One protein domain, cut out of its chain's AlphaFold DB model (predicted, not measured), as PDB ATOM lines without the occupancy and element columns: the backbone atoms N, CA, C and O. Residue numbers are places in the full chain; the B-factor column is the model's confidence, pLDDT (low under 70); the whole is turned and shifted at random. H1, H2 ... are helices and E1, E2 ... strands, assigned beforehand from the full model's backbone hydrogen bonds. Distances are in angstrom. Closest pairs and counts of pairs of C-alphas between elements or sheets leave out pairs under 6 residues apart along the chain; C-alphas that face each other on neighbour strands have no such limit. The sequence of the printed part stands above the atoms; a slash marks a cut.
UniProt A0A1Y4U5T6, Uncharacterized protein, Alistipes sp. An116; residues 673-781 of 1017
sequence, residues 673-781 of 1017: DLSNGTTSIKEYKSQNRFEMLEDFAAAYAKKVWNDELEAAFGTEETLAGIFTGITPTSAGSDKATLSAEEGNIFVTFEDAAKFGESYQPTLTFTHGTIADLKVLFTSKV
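What this domain is: This is residues 673 to 781 of the 1017 residues of an uncharacterized protein of Alistipes sp. An116 (UniProt A0A1Y4U5T6). Two small three-stranded sheets, E1 E4 E3 and E2 E5 E6, stand partly face to face with their strands crossed, a loose sandwich, and three short helices follow E1 at one end of it, H1 grazing the sheet E1 E4 E3, H3 packed on H1, and H2 farthest out. H2 lies at one end of the long axis and the long link from E4 to E5 at the other. The printed part has 109 residues, with three named helices and six named strands in the order E1 H1 H2 H3 E2 E3 E4 E5 E6; both sheets are antiparallel. The class is mixed, helices and strands, with under half of the residues in named elements. The whole is compact, with a radius of gyration of the C-alphas of 14.8 A, yet elongated, spanning 46 by 27 by 23 A.

Where its parts are: Residues 673 to 688 hold no named element. E1, residues 689 to 693, begins at C-alpha 689 (161.587, 153.777, 124.113) and is 12.7 A long. H1, residues 696 to 704, is 12.1 A long; H2, residues 707 to 713, and H3, residues 716 to 721, follow over tight links. E2 is residues 729 to 731. E3, residues 736 to 741, is 16.3 A long and E4, residues 744 to 749, 16.6 A. E5, residues 762 to 766, is 13.2 A long, and E6, residues 774 to 778, 13.1 A, ending at C-alpha 778 (151.431, 147.628, 111.977).

How they stand to each other: The sheets form a sandwich, two sheets face to face, their planes 32 degrees apart and their strands at 40 degrees. In the first, E1 and E4 are antiparallel, with N 690 and O 747 2.9 A apart, and the hairpin E3 and E4 has N 746 and O 739 at 2.8 A. This sheet is only just strongly twisted, its C-alphas up to 4.3 A off the best plane. In the second, E2 and E5 have N 762 and O 731 at 2.8 A, and the hairpin E5 and E6 has N 777 and O 763 at 2.8 A. Between the sheets, the closest C-alphas of E3 and E5 are those of Leu 738 and Leu 763, 5.9 A apart. H1 only grazes the first sheet, with residues 696 to 700. H1 and H3 touch, C-alphas 697 and 720 being closest at 4.7 A, at a steep tilt of 40 degrees, opposite ways. H2 and H3 are close but not clearly touching, with C-alphas 713 and 719 closest at 6.0 A. In H1, H2 and H3 every O i to N i+4 pair is within hydrogen-bond range.

The domain as a whole: The two C-alphas farthest apart, those of Ala 711 and Ala 752, are 47.0 A apart. The printed part has no cut. The link from E4 to E5, 12 residues, is long. The mean pLDDT of the printed part is 83.8; residues 676 to 687 and 732 to 734 are under 70.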
ATOM      1  N   ASP A 673     150.946 142.338 112.381       88.81
ATOM      2  CA  ASP A 673     150.404 143.137 113.476       88.81
ATOM      3  C   ASP A 673     151.110 142.828 114.804       88.81
ATOM      4  O   ASP A 673     151.069 141.710 115.320       88.81
ATOM      5  N   LEU A 674     151.736 143.853 115.378       84.94
ATOM      6  CA  LEU A 674     152.449 143.806 116.653       84.94
ATOM      7  C   LEU A 674     151.512 143.934 117.875       84.94
ATOM      8  O   LEU A 674     151.986 143.907 119.009       84.94
ATOM      9  N   SER A 675     150.197 144.086 117.685       72.44
ATOM     10  CA  SER A 675     149.240 144.445 118.752       72.44
ATOM     11  C   SER A 675     148.912 143.331 119.769       72.44
ATOM     12  O   SER A 675     148.186 143.589 120.726       72.44
ATOM     13  N   ASN A 676     149.459 142.115 119.620       55.12
ATOM     14  CA  ASN A 676     149.126 140.937 120.447       55.12
ATOM     15  C   ASN A 676     150.198 140.521 121.483       55.12
ATOM     16  O   ASN A 676     150.063 139.480 122.124       55.12
ATOM     17  N   GLY A 677     151.270 141.299 121.663       52.59
ATOM     18  CA  GLY A 677     152.376 140.959 122.568       52.59
ATOM     19  C   GLY A 677     152.306 141.649 123.934       52.59
ATOM     20  O   GLY A 677     153.051 142.586 124.188       52.59
ATOM     21  N   THR A 678     151.457 141.187 124.854       40.31
ATOM     22  CA  THR A 678     151.357 141.697 126.243       40.31
ATOM     23  C   THR A 678     152.471 141.190 127.178       40.31
ATOM     24  O   THR A 678     152.265 141.052 128.384       40.31
ATOM     25  N   THR A 679     153.666 140.878 126.673       40.91
ATOM     26  CA  THR A 679     154.801 140.488 127.524       40.91
ATOM     27  C   THR A 679     155.593 141.718 127.936       40.91
ATOM     28  O   THR A 679     156.193 142.368 127.090       40.91
ATOM     29  N   SER A 680     155.580 142.006 129.242       46.12
ATOM     30  CA  SER A 680     156.399 142.989 129.971       46.12
ATOM     31  C   SER A 680     157.563 143.564 129.160       46.12
ATOM     32  O   SER A 680     158.665 143.009 129.131       46.12
ATOM     33  N   ILE A 681     157.275 144.687 128.509       54.72
ATOM     34  CA  ILE A 681     158.208 145.479 127.723       54.72
ATOM     35  C   ILE A 681     159.328 145.947 128.657       54.72
ATOM     36  O   ILE A 681     159.076 146.600 129.673       54.72
ATOM     37  N   LYS A 682     160.575 145.603 128.328       54.00
ATOM     38  CA  LYS A 682     161.745 146.091 129.063       54.00
ATOM     39  C   LYS A 682     161.949 147.563 128.705       54.00
ATOM     40  O   LYS A 682     162.202 147.892 127.549       54.00
ATOM     41  N   GLU A 683     161.835 148.446 129.688       59.25
ATOM     42  CA  GLU A 683     162.201 149.854 129.532       59.25
ATOM     43  C   GLU A 683     163.703 149.955 129.214       59.25
ATOM     44  O   GLU A 683     164.550 149.476 129.977       59.25
ATOM     45  N   TYR A 684     164.056 150.557 128.077       52.06
ATOM     46  CA  TYR A 684     165.452 150.732 127.682       52.06
ATOM     47  C   TYR A 684     165.929 152.145 128.017       52.06
ATOM     48  O   TYR A 684     165.635 153.059 127.262       52.06
ATOM     49  N   LYS A 685     166.663 152.291 129.138       47.94
ATOM     50  CA  LYS A 685     167.634 153.339 129.582       47.94
ATOM     51  C   LYS A 685     167.436 154.837 129.214       47.94
ATOM     52  O   LYS A 685     168.269 155.657 129.590       47.94
ATOM     53  N   SER A 686     166.348 155.217 128.556       53.09
ATOM     54  CA  SER A 686     165.928 156.556 128.139       53.09
ATOM     55  C   SER A 686     164.400 156.531 128.018       53.09
ATOM     56  O   SER A 686     163.855 155.708 127.287       53.09
ATOM     57  N   GLN A 687     163.713 157.397 128.758       65.00
ATOM     58  CA  GLN A 687     162.397 157.157 129.381       65.00
ATOM     59  C   GLN A 687     161.163 156.965 128.463       65.00
ATOM     60  O   GLN A 687     160.047 156.927 128.974       65.00
ATOM     61  N   ASN A 688     161.315 156.823 127.139       77.62
ATOM     62  CA  ASN A 688     160.187 156.741 126.193       77.62
ATOM     63  C   ASN A 688     160.323 155.677 125.082       77.62
ATOM     64  O   ASN A 688     159.532 155.692 124.134       77.62
ATOM     65  N   ARG A 689     161.328 154.794 125.145       83.25
ATOM     66  CA  ARG A 689     161.587 153.777 124.113       83.25
ATOM     67  C   ARG A 689     161.415 152.364 124.669       83.25
ATOM     68  O   ARG A 689     161.928 152.036 125.738       83.25
ATOM     69  N   PHE A 690     160.724 151.531 123.902       81.25
ATOM     70  CA  PHE A 690     160.173 150.251 124.330       81.25
ATOM     71  C   PHE A 690     160.389 149.186 123.249       81.25
ATOM     72  O   PHE A 690     160.103 149.431 122.080       81.25
ATOM     73  N   GLU A 691     160.906 148.017 123.622       85.62
ATOM     74  CA  GLU A 691     161.067 146.878 122.707       85.62
ATOM     75  C   GLU A 691     159.725 146.160 122.496       85.62
ATOM     76  O   GLU A 691     159.056 145.802 123.463       85.62
ATOM     77  N   MET A 692     159.326 145.974 121.237       83.50
ATOM     78  CA  MET A 692     158.046 145.373 120.836       83.50
ATOM     79  C   MET A 692     158.199 143.918 120.384       83.50
ATOM     80  O   MET A 692     157.327 143.098 120.656       83.50
ATOM     81  N   LEU A 693     159.277 143.606 119.660       86.69
ATOM     82  CA  LEU A 693     159.517 142.274 119.107       86.69
ATOM     83  C   LEU A 693     161.020 142.014 118.995       86.69
ATOM     84  O   LEU A 693     161.723 142.757 118.309       86.69
ATOM     85  N   GLU A 694     161.487 140.963 119.664       87.19
ATOM     86  CA  GLU A 694     162.849 140.438 119.540       87.19
ATOM     87  C   GLU A 694     162.950 139.536 118.301       87.19
ATOM     88  O   GLU A 694     162.000 138.814 117.993       87.19
ATOM     89  N   ASP A 695     164.085 139.590 117.599       88.94
ATOM     90  CA  ASP A 695     164.376 138.770 116.409       88.94
ATOM     91  C   ASP A 695     163.238 138.786 115.366       88.94
ATOM     92  O   ASP A 695     162.681 137.761 114.953       88.94
ATOM     93  N   PHE A 696     162.835 139.999 114.965       90.38
ATOM     94  CA  PHE A 696     161.602 140.204 114.194       90.38
ATOM     95  C   PHE A 696     161.614 139.494 112.834       90.38
ATOM     96  O   PHE A 696     160.554 139.114 112.341       90.38
ATOM     97  N   ALA A 697     162.789 139.321 112.223       92.00
ATOM     98  CA  ALA A 697     162.930 138.687 110.917       92.00
ATOM     99  C   ALA A 697     162.548 137.200 110.983       92.00
ATOM    100  O   ALA A 697     161.737 136.735 110.178       92.00
ATOM    101  N   ALA A 698     163.065 136.476 111.983       91.44
ATOM    102  CA  ALA A 698     162.707 135.082 112.224       91.44
ATOM    103  C   ALA A 698     161.254 134.948 112.706       91.44
ATOM    104  O   ALA A 698     160.519 134.072 112.246       91.44
ATOM    105  N   ALA A 699     160.806 135.846 113.592       90.25
ATOM    106  CA  ALA A 699     159.431 135.853 114.091       90.25
ATOM    107  C   ALA A 699     158.399 136.103 112.977       90.25
ATOM    108  O   ALA A 699     157.327 135.492 112.989       90.25
ATOM    109  N   TYR A 700     158.720 136.975 112.016       92.50
ATOM    110  CA  TYR A 700     157.911 137.205 110.824       92.50
ATOM    111  C   TYR A 700     157.845 135.949 109.964       92.50
ATOM    112  O   TYR A 700     156.750 135.431 109.755       92.50
ATOM    113  N   ALA A 701     159.004 135.433 109.529       93.31
ATOM    114  CA  ALA A 701     159.082 134.284 108.629       93.31
ATOM    115  C   ALA A 701     158.287 133.092 109.173       93.31
ATOM    116  O   ALA A 701     157.396 132.588 108.496       93.31
ATOM    117  N   LYS A 702     158.494 132.746 110.446       91.44
ATOM    118  CA  LYS A 702     157.796 131.645 111.120       91.44
ATOM    119  C   LYS A 702     156.284 131.843 111.240       91.44
ATOM    120  O   LYS A 702     155.526 130.876 111.279       91.44
ATOM    121  N   LYS A 703     155.822 133.088 111.376       90.94
ATOM    122  CA  LYS A 703     154.393 133.391 111.535       90.94
ATOM    123  C   LYS A 703     153.625 133.251 110.225       90.94
ATOM    124  O   LYS A 703     152.445 132.912 110.270       90.94
ATOM    125  N   VAL A 704     154.272 133.572 109.108       92.69
ATOM    126  CA  VAL A 704     153.630 133.661 107.790       92.69
ATOM    127  C   VAL A 704     153.894 132.435 106.916       92.69
ATOM    128  O   VAL A 704     153.246 132.300 105.884       92.69
ATOM    129  N   TRP A 705     154.818 131.558 107.327       94.94
ATOM    130  CA  TRP A 705     155.272 130.399 106.558       94.94
ATOM    131  C   TRP A 705     154.129 129.475 106.117       94.94
ATOM    132  O   TRP A 705     153.290 129.075 106.928       94.94
ATOM    133  N   ASN A 706     154.115 129.135 104.828       93.38
ATOM    134  CA  ASN A 706     153.150 128.245 104.183       93.38
ATOM    135  C   ASN A 706     153.758 127.629 102.903       93.38
ATOM    136  O   ASN A 706     154.845 128.029 102.485       93.38
ATOM    137  N   ASP A 707     153.039 126.698 102.269       92.50
ATOM    138  CA  ASP A 707     153.499 125.979 101.068       92.50
ATOM    139  C   ASP A 707     153.829 126.916  99.884       92.50
ATOM    140  O   ASP A 707     154.748 126.650  99.110       92.50
ATOM    141  N   GLU A 708     153.113 128.039  99.747       91.00
ATOM    142  CA  GLU A 708     153.344 129.035  98.690       91.00
ATOM    143  C   GLU A 708     154.678 129.774  98.901       91.00
ATOM    144  O   GLU A 708     155.470 129.944  97.970       91.00
ATOM    145  N   LEU A 709     154.970 130.168 100.143       92.94
ATOM    146  CA  LEU A 709     156.236 130.797 100.515       92.94
ATOM    147  C   LEU A 709     157.396 129.798 100.510       92.94
ATOM    148  O   LEU A 709     158.509 130.184 100.158       92.94
ATOM    149  N   GLU A 710     157.155 128.528 100.837       93.06
ATOM    150  CA  GLU A 710     158.157 127.470 100.688       93.06
ATOM    151  C   GLU A 710     158.547 127.293  99.217       93.06
ATOM    152  O   GLU A 710     159.737 127.282  98.900       93.06
ATOM    153  N   ALA A 711     157.578 127.257  98.299       90.44
ATOM    154  CA  ALA A 711     157.856 127.169  96.865       90.44
ATOM    155  C   ALA A 711     158.644 128.384  96.336       90.44
ATOM    156  O   ALA A 711     159.542 128.231  95.505       90.44
ATOM    157  N   ALA A 712     158.342 129.587  96.833       92.94
ATOM    158  CA  ALA A 712     158.972 130.823  96.375       92.94
ATOM    159  C   ALA A 712     160.346 131.104  97.013       92.94
ATOM    160  O   ALA A 712     161.260 131.584  96.338       92.94
ATOM    161  N   PHE A 713     160.524 130.834  98.307       93.12
ATOM    162  CA  PHE A 713     161.733 131.199  99.063       93.12
ATOM    163  C   PHE A 713     162.596 129.998  99.460       93.12
ATOM    164  O   PHE A 713     163.754 130.182  99.832       93.12
ATOM    165  N   GLY A 714     162.075 128.775  99.385       93.81
ATOM    166  CA  GLY A 714     162.770 127.541  99.743       93.81
ATOM    167  C   GLY A 714     162.877 127.297 101.250       93.81
ATOM    168  O   GLY A 714     162.564 126.203 101.706       93.81
ATOM    169  N   THR A 715     163.317 128.286 102.040       95.06
ATOM    170  CA  THR A 715     163.450 128.149 103.505       95.06
ATOM    171  C   THR A 715     163.018 129.400 104.274       95.06
ATOM    172  O   THR A 715     163.123 130.522 103.764       95.06
ATOM    173  N   GLU A 716     162.595 129.219 105.532       94.31
ATOM    174  CA  GLU A 716     162.258 130.320 106.447       94.31
ATOM    175  C   GLU A 716     163.438 131.289 106.619       94.31
ATOM    176  O   GLU A 716     163.238 132.500 106.665       94.31
ATOM    177  N   GLU A 717     164.681 130.788 106.656       94.31
ATOM    178  CA  GLU A 717     165.878 131.628 106.771       94.31
ATOM    179  C   GLU A 717     166.089 132.513 105.543       94.31
ATOM    180  O   GLU A 717     166.568 133.638 105.673       94.31
ATOM    181  N   THR A 718     165.720 132.029 104.355       93.19
ATOM    182  CA  THR A 718     165.803 132.819 103.121       93.19
ATOM    183  C   THR A 718     164.772 133.947 103.146       93.19
ATOM    184  O   THR A 718     165.104 135.086 102.817       93.19
ATOM    185  N   LEU A 719     163.553 133.667 103.627       93.75
ATOM    186  CA  LEU A 719     162.521 134.685 103.830       93.75
ATOM    187  C   LEU A 719     162.901 135.683 104.933       93.75
ATOM    188  O   LEU A 719     162.744 136.881 104.741       93.75
ATOM    189  N   ALA A 720     163.448 135.239 106.066       92.81
ATOM    190  CA  ALA A 720     163.963 136.138 107.106       92.81
ATOM    191  C   ALA A 720     165.144 136.982 106.588       92.81
ATOM    192  O   ALA A 720     165.298 138.155 106.937       92.81
ATOM    193  N   GLY A 721     165.951 136.402 105.697       89.06
ATOM    194  CA  GLY A 721     167.083 137.045 105.048       89.06
ATOM    195  C   GLY A 721     166.714 138.305 104.267       89.06
ATOM    196  O   GLY A 721     167.563 139.196 104.172       89.06
ATOM    197  N   ILE A 722     165.460 138.446 103.805       89.69
ATOM    198  CA  ILE A 722     165.015 139.629 103.049       89.69
ATOM    199  C   ILE A 722     165.182 140.918 103.850       89.69
ATOM    200  O   ILE A 722     165.343 141.963 103.243       89.69
ATOM    201  N   PHE A 723     165.155 140.872 105.186       89.00
ATOM    202  CA  PHE A 723     165.282 142.055 106.044       89.00
ATOM    203  C   PHE A 723     166.737 142.510 106.245       89.00
ATOM    204  O   PHE A 723     166.990 143.592 106.781       89.00
ATOM    205  N   THR A 724     167.712 141.703 105.823       82.75
ATOM    206  CA  THR A 724     169.135 141.941 106.086       82.75
ATOM    207  C   THR A 724     169.634 143.180 105.350       82.75
ATOM    208  O   THR A 724     169.535 143.285 104.132       82.75
ATOM    209  N   GLY A 725     170.224 144.126 106.087       78.31
ATOM    210  CA  GLY A 725     170.800 145.341 105.499       78.31
ATOM    211  C   GLY A 725     169.771 146.345 104.966       78.31
ATOM    212  O   GLY A 725     170.163 147.317 104.320       78.31
ATOM    213  N   ILE A 726     168.477 146.149 105.246       86.69
ATOM    214  CA  ILE A 726     167.415 147.094 104.887       86.69
ATOM    215  C   ILE A 726     167.247 148.128 105.997       86.69
ATOM    216  O   ILE A 726     167.091 147.790 107.167       86.69
ATOM    217  N   THR A 727     167.215 149.404 105.612       86.38
ATOM    218  CA  THR A 727     166.730 150.474 106.493       86.38
ATOM    219  C   THR A 727     165.222 150.622 106.279       86.38
ATOM    220  O   THR A 727     164.818 151.022 105.184       86.38
ATOM    221  N   PRO A 728     164.370 150.271 107.259       90.69
ATOM    222  CA  PRO A 728     162.930 150.396 107.094       90.69
ATOM    223  C   PRO A 728     162.495 151.862 107.061       90.69
ATOM    224  O   PRO A 728     163.139 152.742 107.632       90.69
ATOM    225  N   THR A 729     161.355 152.112 106.427       91.19
ATOM    226  CA  THR A 729     160.696 153.419 106.451       91.19
ATOM    227  C   THR A 729     159.633 153.425 107.542       91.19
ATOM    228  O   THR A 729     158.716 152.606 107.525       91.19
ATOM    229  N   SER A 730     159.754 154.345 108.496       86.56
ATOM    230  CA  SER A 730     158.766 154.553 109.555       86.56
ATOM    231  C   SER A 730     157.686 155.539 109.108       86.56
ATOM    232  O   SER A 730     158.017 156.621 108.620       86.56
ATOM    233  N   ALA A 731     156.418 155.229 109.365       79.44
ATOM    234  CA  ALA A 731     155.325 156.197 109.309       79.44
ATOM    235  C   ALA A 731     154.571 156.161 110.647       79.44
ATOM    236  O   ALA A 731     153.963 155.152 111.002       79.44
ATOM    237  N   GLY A 732     154.687 157.231 111.436       66.06
ATOM    238  CA  GLY A 732     154.106 157.330 112.776       66.06
ATOM    239  C   GLY A 732     152.773 158.077 112.787       66.06
ATOM    240  O   GLY A 732     152.583 159.010 112.014       66.06
ATOM    241  N   SER A 733     151.868 157.704 113.697       62.91
ATOM    242  CA  SER A 733     150.809 158.614 114.153       62.91
ATOM    243  C   SER A 733     151.462 159.651 115.062       62.91
ATOM    244  O   SER A 733     152.150 159.207 115.975       62.91
ATOM    245  N   ASP A 734     151.245 160.944 114.818       69.69
ATOM    246  CA  ASP A 734     151.786 162.205 115.383       69.69
ATOM    247  C   ASP A 734     152.712 162.229 116.624       69.69
ATOM    248  O   ASP A 734     153.366 163.244 116.828       69.69
ATOM    249  N   LYS A 735     152.760 161.198 117.480       86.75
ATOM    250  CA  LYS A 735     153.560 161.108 118.715       86.75
ATOM    251  C   LYS A 735     154.126 159.718 119.056       86.75
ATOM    252  O   LYS A 735     154.662 159.542 120.151       86.75
ATOM    253  N   ALA A 736     154.000 158.726 118.172       89.00
ATOM    254  CA  ALA A 736     154.630 157.413 118.330       89.00
ATOM    255  C   ALA A 736     155.250 156.948 117.010       89.00
ATOM    256  O   ALA A 736     154.651 157.095 115.944       89.00
ATOM    257  N   THR A 737     156.438 156.353 117.080       90.50
ATOM    258  CA  THR A 737     157.184 155.880 115.906       90.50
ATOM    259  C   THR A 737     157.731 154.477 116.133       90.50
ATOM    260  O   THR A 737     158.178 154.151 117.234       90.50
ATOM    261  N   LEU A 738     157.686 153.642 115.090       90.69
ATOM    262  CA  LEU A 738     158.361 152.345 115.072       90.69
ATOM    263  C   LEU A 738     159.757 152.485 114.465       90.69
ATOM    264  O   LEU A 738     159.978 153.290 113.562       90.69
ATOM    265  N   SER A 739     160.686 151.667 114.942       89.56
ATOM    266  CA  SER A 739     162.053 151.561 114.422       89.56
ATOM    267  C   SER A 739     162.547 150.122 114.541       89.56
ATOM    268  O   SER A 739     162.035 149.374 115.375       89.56
ATOM    269  N   ALA A 740     163.530 149.737 113.726       90.00
ATOM    270  CA  ALA A 740     164.223 148.459 113.866       90.00
ATOM    271  C   ALA A 740     165.718 148.694 114.103       90.00
ATOM    272  O   ALA A 740     166.348 149.460 113.374       90.00
ATOM    273  N   GLU A 741     166.278 148.050 115.122       87.00
ATOM    274  CA  GLU A 741     167.689 148.157 115.504       87.00
ATOM    275  C   GLU A 741     168.147 146.822 116.100       87.00
ATOM    276  O   GLU A 741     167.388 146.181 116.820       87.00
ATOM    277  N   GLU A 742     169.365 146.379 115.777       84.69
ATOM    278  CA  GLU A 742     169.964 145.146 116.328       84.69
ATOM    279  C   GLU A 742     169.080 143.880 116.209       84.69
ATOM    280  O   GLU A 742     169.178 142.969 117.022       84.69
ATOM    281  N   GLY A 743     168.233 143.797 115.174       86.19
ATOM    282  CA  GLY A 743     167.331 142.653 114.956       86.19
ATOM    283  C   GLY A 743     166.004 142.722 115.720       86.19
ATOM    284  O   GLY A 743     165.188 141.813 115.588       86.19
ATOM    285  N   ASN A 744     165.745 143.814 116.443       88.31
ATOM    286  CA  ASN A 744     164.535 144.013 117.241       88.31
ATOM    287  C   ASN A 744     163.711 145.197 116.716       88.31
ATOM    288  O   ASN A 744     164.257 146.158 116.169       88.31
ATOM    289  N   ILE A 745     162.391 145.151 116.911       89.56
ATOM    290  CA  ILE A 745     161.486 146.282 116.656       89.56
ATOM    291  C   ILE A 745     161.223 147.024 117.963       89.56
ATOM    292  O   ILE A 745     160.911 146.415 118.984       89.56
ATOM    293  N   PHE A 746     161.284 148.353 117.911       87.69
ATOM    294  CA  PHE A 746     161.016 149.250 119.031       87.69
ATOM    295  C   PHE A 746     159.922 150.253 118.695       87.69
ATOM    296  O   PHE A 746     159.815 150.706 117.555       87.69
ATOM    297  N   VAL A 747     159.191 150.680 119.722       88.56
ATOM    298  CA  VAL A 747     158.334 151.863 119.692       88.56
ATOM    299  C   VAL A 747     158.943 152.977 120.541       88.56
ATOM    300  O   VAL A 747     159.426 152.738 121.648       88.56
ATOM    301  N   THR A 748     158.926 154.201 120.020       88.12
ATOM    302  CA  THR A 748     159.336 155.408 120.748       88.12
ATOM    303  C   THR A 748     158.165 156.376 120.827       88.12
ATOM    304  O   THR A 748     157.574 156.710 119.799       88.12
ATOM    305  N   PHE A 749     157.842 156.831 122.038       86.69
ATOM    306  CA  PHE A 749     156.839 157.869 122.278       86.69
ATOM    307  C   PHE A 749     157.497 159.244 122.404       86.69
ATOM    308  O   PHE A 749     158.516 159.411 123.072       86.69
ATOM    309  N   GLU A 750     156.893 160.261 121.803       86.06
ATOM    310  CA  GLU A 750     157.316 161.644 122.007       86.06
ATOM    311  C   GLU A 750     156.907 162.150 123.398       86.06
ATOM    312  O   GLU A 750     155.943 161.663 123.996       86.06
ATOM    313  N   ASP A 751     157.596 163.166 123.923       78.88
ATOM    314  CA  ASP A 751     157.290 163.767 125.235       78.88
ATOM    315  C   ASP A 751     155.842 164.262 125.336       78.88
ATOM    316  O   ASP A 751     155.210 164.163 126.383       78.88
ATOM    317  N   ALA A 752     155.274 164.710 124.215       81.19
ATOM    318  CA  ALA A 752     153.902 165.185 124.142       81.19
ATOM    319  C   ALA A 752     152.845 164.059 124.103       81.19
ATOM    320  O   ALA A 752     151.652 164.378 124.022       81.19
ATOM    321  N   ALA A 753     153.241 162.778 124.068       84.81
ATOM    322  CA  ALA A 753     152.322 161.639 124.092       84.81
ATOM    323  C   ALA A 753     151.631 161.538 125.457       84.81
ATOM    324  O   ALA A 753     152.273 161.727 126.494       84.81
ATOM    325  N   LYS A 754     150.329 161.239 125.471       84.38
ATOM    326  CA  LYS A 754     149.542 161.154 126.707       84.38
ATOM    327  C   LYS A 754     149.323 159.710 127.134       84.38
ATOM    328  O   LYS A 754     149.214 158.806 126.307       84.38
ATOM    329  N   PHE A 755     149.199 159.509 128.443       83.50
ATOM    330  CA  PHE A 755     148.798 158.217 128.985       83.50
ATOM    331  C   PHE A 755     147.373 157.855 128.534       83.50
ATOM    332  O   PHE A 755     146.481 158.700 128.565       83.50
ATOM    333  N   GLY A 756     147.161 156.603 128.123       79.62
ATOM    334  CA  GLY A 756     145.865 156.071 127.681       79.62
ATOM    335  C   GLY A 756     145.423 156.464 126.261       79.62
ATOM    336  O   GLY A 756     144.460 155.887 125.758       79.62
ATOM    337  N   GLU A 757     146.113 157.389 125.585       86.81
ATOM    338  CA  GLU A 757     145.860 157.680 124.167       86.81
ATOM    339  C   GLU A 757     146.439 156.570 123.272       86.81
ATOM    340  O   GLU A 757     147.525 156.042 123.526       86.81
ATOM    341  N   SER A 758     145.695 156.206 122.221       87.19
ATOM    342  CA  SER A 758     146.083 155.170 121.260       87.19
ATOM    343  C   SER A 758     146.780 155.768 120.048       87.19
ATOM    344  O   SER A 758     146.250 156.670 119.407       87.19
ATOM    345  N   TYR A 759     147.914 155.182 119.689       88.00
ATOM    346  CA  TYR A 759     148.734 155.566 118.548       88.00
ATOM    347  C   TYR A 759     148.874 154.375 117.590       88.00
ATOM    348  O   TYR A 759     148.867 153.224 118.032       88.00
ATOM    349  N   GLN A 760     148.965 154.641 116.285       90.00
ATOM    350  CA  GLN A 760     149.027 153.619 115.230       90.00
ATOM    351  C   GLN A 760     150.257 153.796 114.332       90.00
ATOM    352  O   GLN A 760     150.136 154.216 113.180       90.00
ATOM    353  N   PRO A 761     151.468 153.556 114.853       91.12
ATOM    354  CA  PRO A 761     152.666 153.641 114.043       91.12
ATOM    355  C   PRO A 761     152.815 152.414 113.129       91.12
ATOM    356  O   PRO A 761     152.352 151.313 113.431       91.12
ATOM    357  N   THR A 762     153.512 152.607 112.014       92.62
ATOM    358  CA  THR A 762     153.800 151.578 111.011       92.62
ATOM    359  C   THR A 762     155.277 151.587 110.625       92.62
ATOM    360  O   THR A 762     155.973 152.603 110.755       92.62
ATOM    361  N   LEU A 763     155.764 150.437 110.165       92.69
ATOM    362  CA  LEU A 763     157.139 150.242 109.717       92.69
ATOM    363  C   LEU A 763     157.141 149.395 108.441       92.69
ATOM    364  O   LEU A 763     156.649 148.269 108.442       92.69
ATOM    365  N   THR A 764     157.676 149.928 107.346       94.19
ATOM    366  CA  THR A 764     157.712 149.238 106.049       94.19
ATOM    367  C   THR A 764     159.138 148.857 105.679       94.19
ATOM    368  O   THR A 764     160.022 149.712 105.611       94.19
ATOM    369  N   PHE A 765     159.346 147.582 105.369       93.50
ATOM    370  CA  PHE A 765     160.569 147.078 104.753       93.50
ATOM    371  C   PHE A 765     160.331 146.918 103.255       93.50
ATOM    372  O   PHE A 765     159.330 146.341 102.841       93.50
ATOM    373  N   THR A 766     161.226 147.459 102.434       91.31
ATOM    374  CA  THR A 766     161.202 147.305 100.973       91.31
ATOM    375  C   THR A 766     162.532 146.725 100.545       91.31
ATOM    376  O   THR A 766     163.577 147.292 100.869       91.31
ATOM    377  N   HIS A 767     162.496 145.592  99.852       90.06
ATOM    378  CA  HIS A 767     163.700 144.903  99.418       90.06
ATOM    379  C   HIS A 767     164.516 145.750  98.432       90.06
ATOM    380  O   HIS A 767     163.968 146.434  97.569       90.06
ATOM    381  N   GLY A 768     165.846 145.711  98.563       79.44
ATOM    382  CA  GLY A 768     166.739 146.642  97.865       79.44
ATOM    383  C   GLY A 768     166.808 146.453  96.345       79.44
ATOM    384  O   GLY A 768     166.969 147.433  95.623       79.44
ATOM    385  N   THR A 769     166.687 145.217  95.853       82.12
ATOM    386  CA  THR A 769     166.755 144.897  94.410       82.12
ATOM    387  C   THR A 769     165.405 144.536  93.799       82.12
ATOM    388  O   THR A 769     165.218 144.715  92.601       82.12
ATOM    389  N   ILE A 770     164.455 144.074  94.613       87.25
ATOM    390  CA  ILE A 770     163.128 143.620  94.172       87.25
ATOM    391  C   ILE A 770     162.106 144.534  94.836       87.25
ATOM    392  O   ILE A 770     161.597 144.232  95.909       87.25
ATOM    393  N   ALA A 771     161.851 145.694  94.233       84.31
ATOM    394  CA  ALA A 771     161.065 146.755  94.863       84.31
ATOM    395  C   ALA A 771     159.627 146.333  95.222       84.31
ATOM    396  O   ALA A 771     159.052 146.896  96.151       84.31
ATOM    397  N   ASP A 772     159.062 145.356  94.508       87.12
ATOM    398  CA  ASP A 772     157.714 144.827  94.745       87.12
ATOM    399  C   ASP A 772     157.648 143.935  96.008       87.12
ATOM    400  O   ASP A 772     156.572 143.729  96.565       87.12
ATOM    401  N   LEU A 773     158.796 143.474  96.523       90.19
ATOM    402  CA  LEU A 773     158.889 142.669  97.739       90.19
ATOM    403  C   LEU A 773     158.926 143.587  98.969       90.19
ATOM    404  O   LEU A 773     159.953 144.185  99.314       90.19
ATOM    405  N   LYS A 774     157.761 143.732  99.608       91.38
ATOM    406  CA  LYS A 774     157.537 144.647 100.733       91.38
ATOM    407  C   LYS A 774     156.852 143.942 101.890       91.38
ATOM    408  O   LYS A 774     155.960 143.131 101.682       91.38
ATOM    409  N   VAL A 775     157.221 144.327 103.107       94.19
ATOM    410  CA  VAL A 775     156.565 143.866 104.334       94.19
ATOM    411  C   VAL A 775     156.153 145.069 105.167       94.19
ATOM    412  O   VAL A 775     156.963 145.962 105.428       94.19
ATOM    413  N   LEU A 776     154.891 145.084 105.594       93.38
ATOM    414  CA  LEU A 776     154.322 146.119 106.449       93.38
ATOM    415  C   LEU A 776     154.116 145.582 107.866       93.38
ATOM    416  O   LEU A 776     153.334 144.658 108.072       93.38
ATOM    417  N   PHE A 777     154.757 146.214 108.842       92.00
ATOM    418  CA  PHE A 777     154.456 146.029 110.255       92.00
ATOM    419  C   PHE A 777     153.505 147.128 110.722       92.00
ATOM    420  O   PHE A 777     153.765 148.318 110.515       92.00
ATOM    421  N   THR A 778     152.418 146.728 111.372       90.56
ATOM    422  CA  THR A 778     151.431 147.628 111.977       90.56
ATOM    423  C   THR A 778     151.398 147.423 113.481       90.56
ATOM    424  O   THR A 778     151.724 146.349 113.981       90.56
ATOM    425  N   SER A 779     151.002 148.447 114.228       87.62
ATOM    426  CA  SER A 779     150.796 148.310 115.665       87.62
ATOM    427  C   SER A 779     149.758 149.297 116.170       87.62
ATOM    428  O   SER A 779     149.672 150.415 115.669       87.62
ATOM    429  N   LYS A 780     149.013 148.907 117.205       88.00
ATOM    430  CA  LYS A 780     148.208 149.801 118.031       88.00
ATOM    431  C   LYS A 780     148.807 149.844 119.435       88.00
ATOM    432  O   LYS A 780     148.695 148.888 120.195       88.00
ATOM    433  N   VAL A 781     149.425 150.969 119.785       84.00
ATOM    434  CA  VAL A 781     150.154 151.138 121.051       84.00
ATOM    435  C   VAL A 781     149.503 152.193 121.937       84.00
ATOM    436  O   VAL A 781     148.951 153.181 121.452       84.00
TER     437      VAL A 781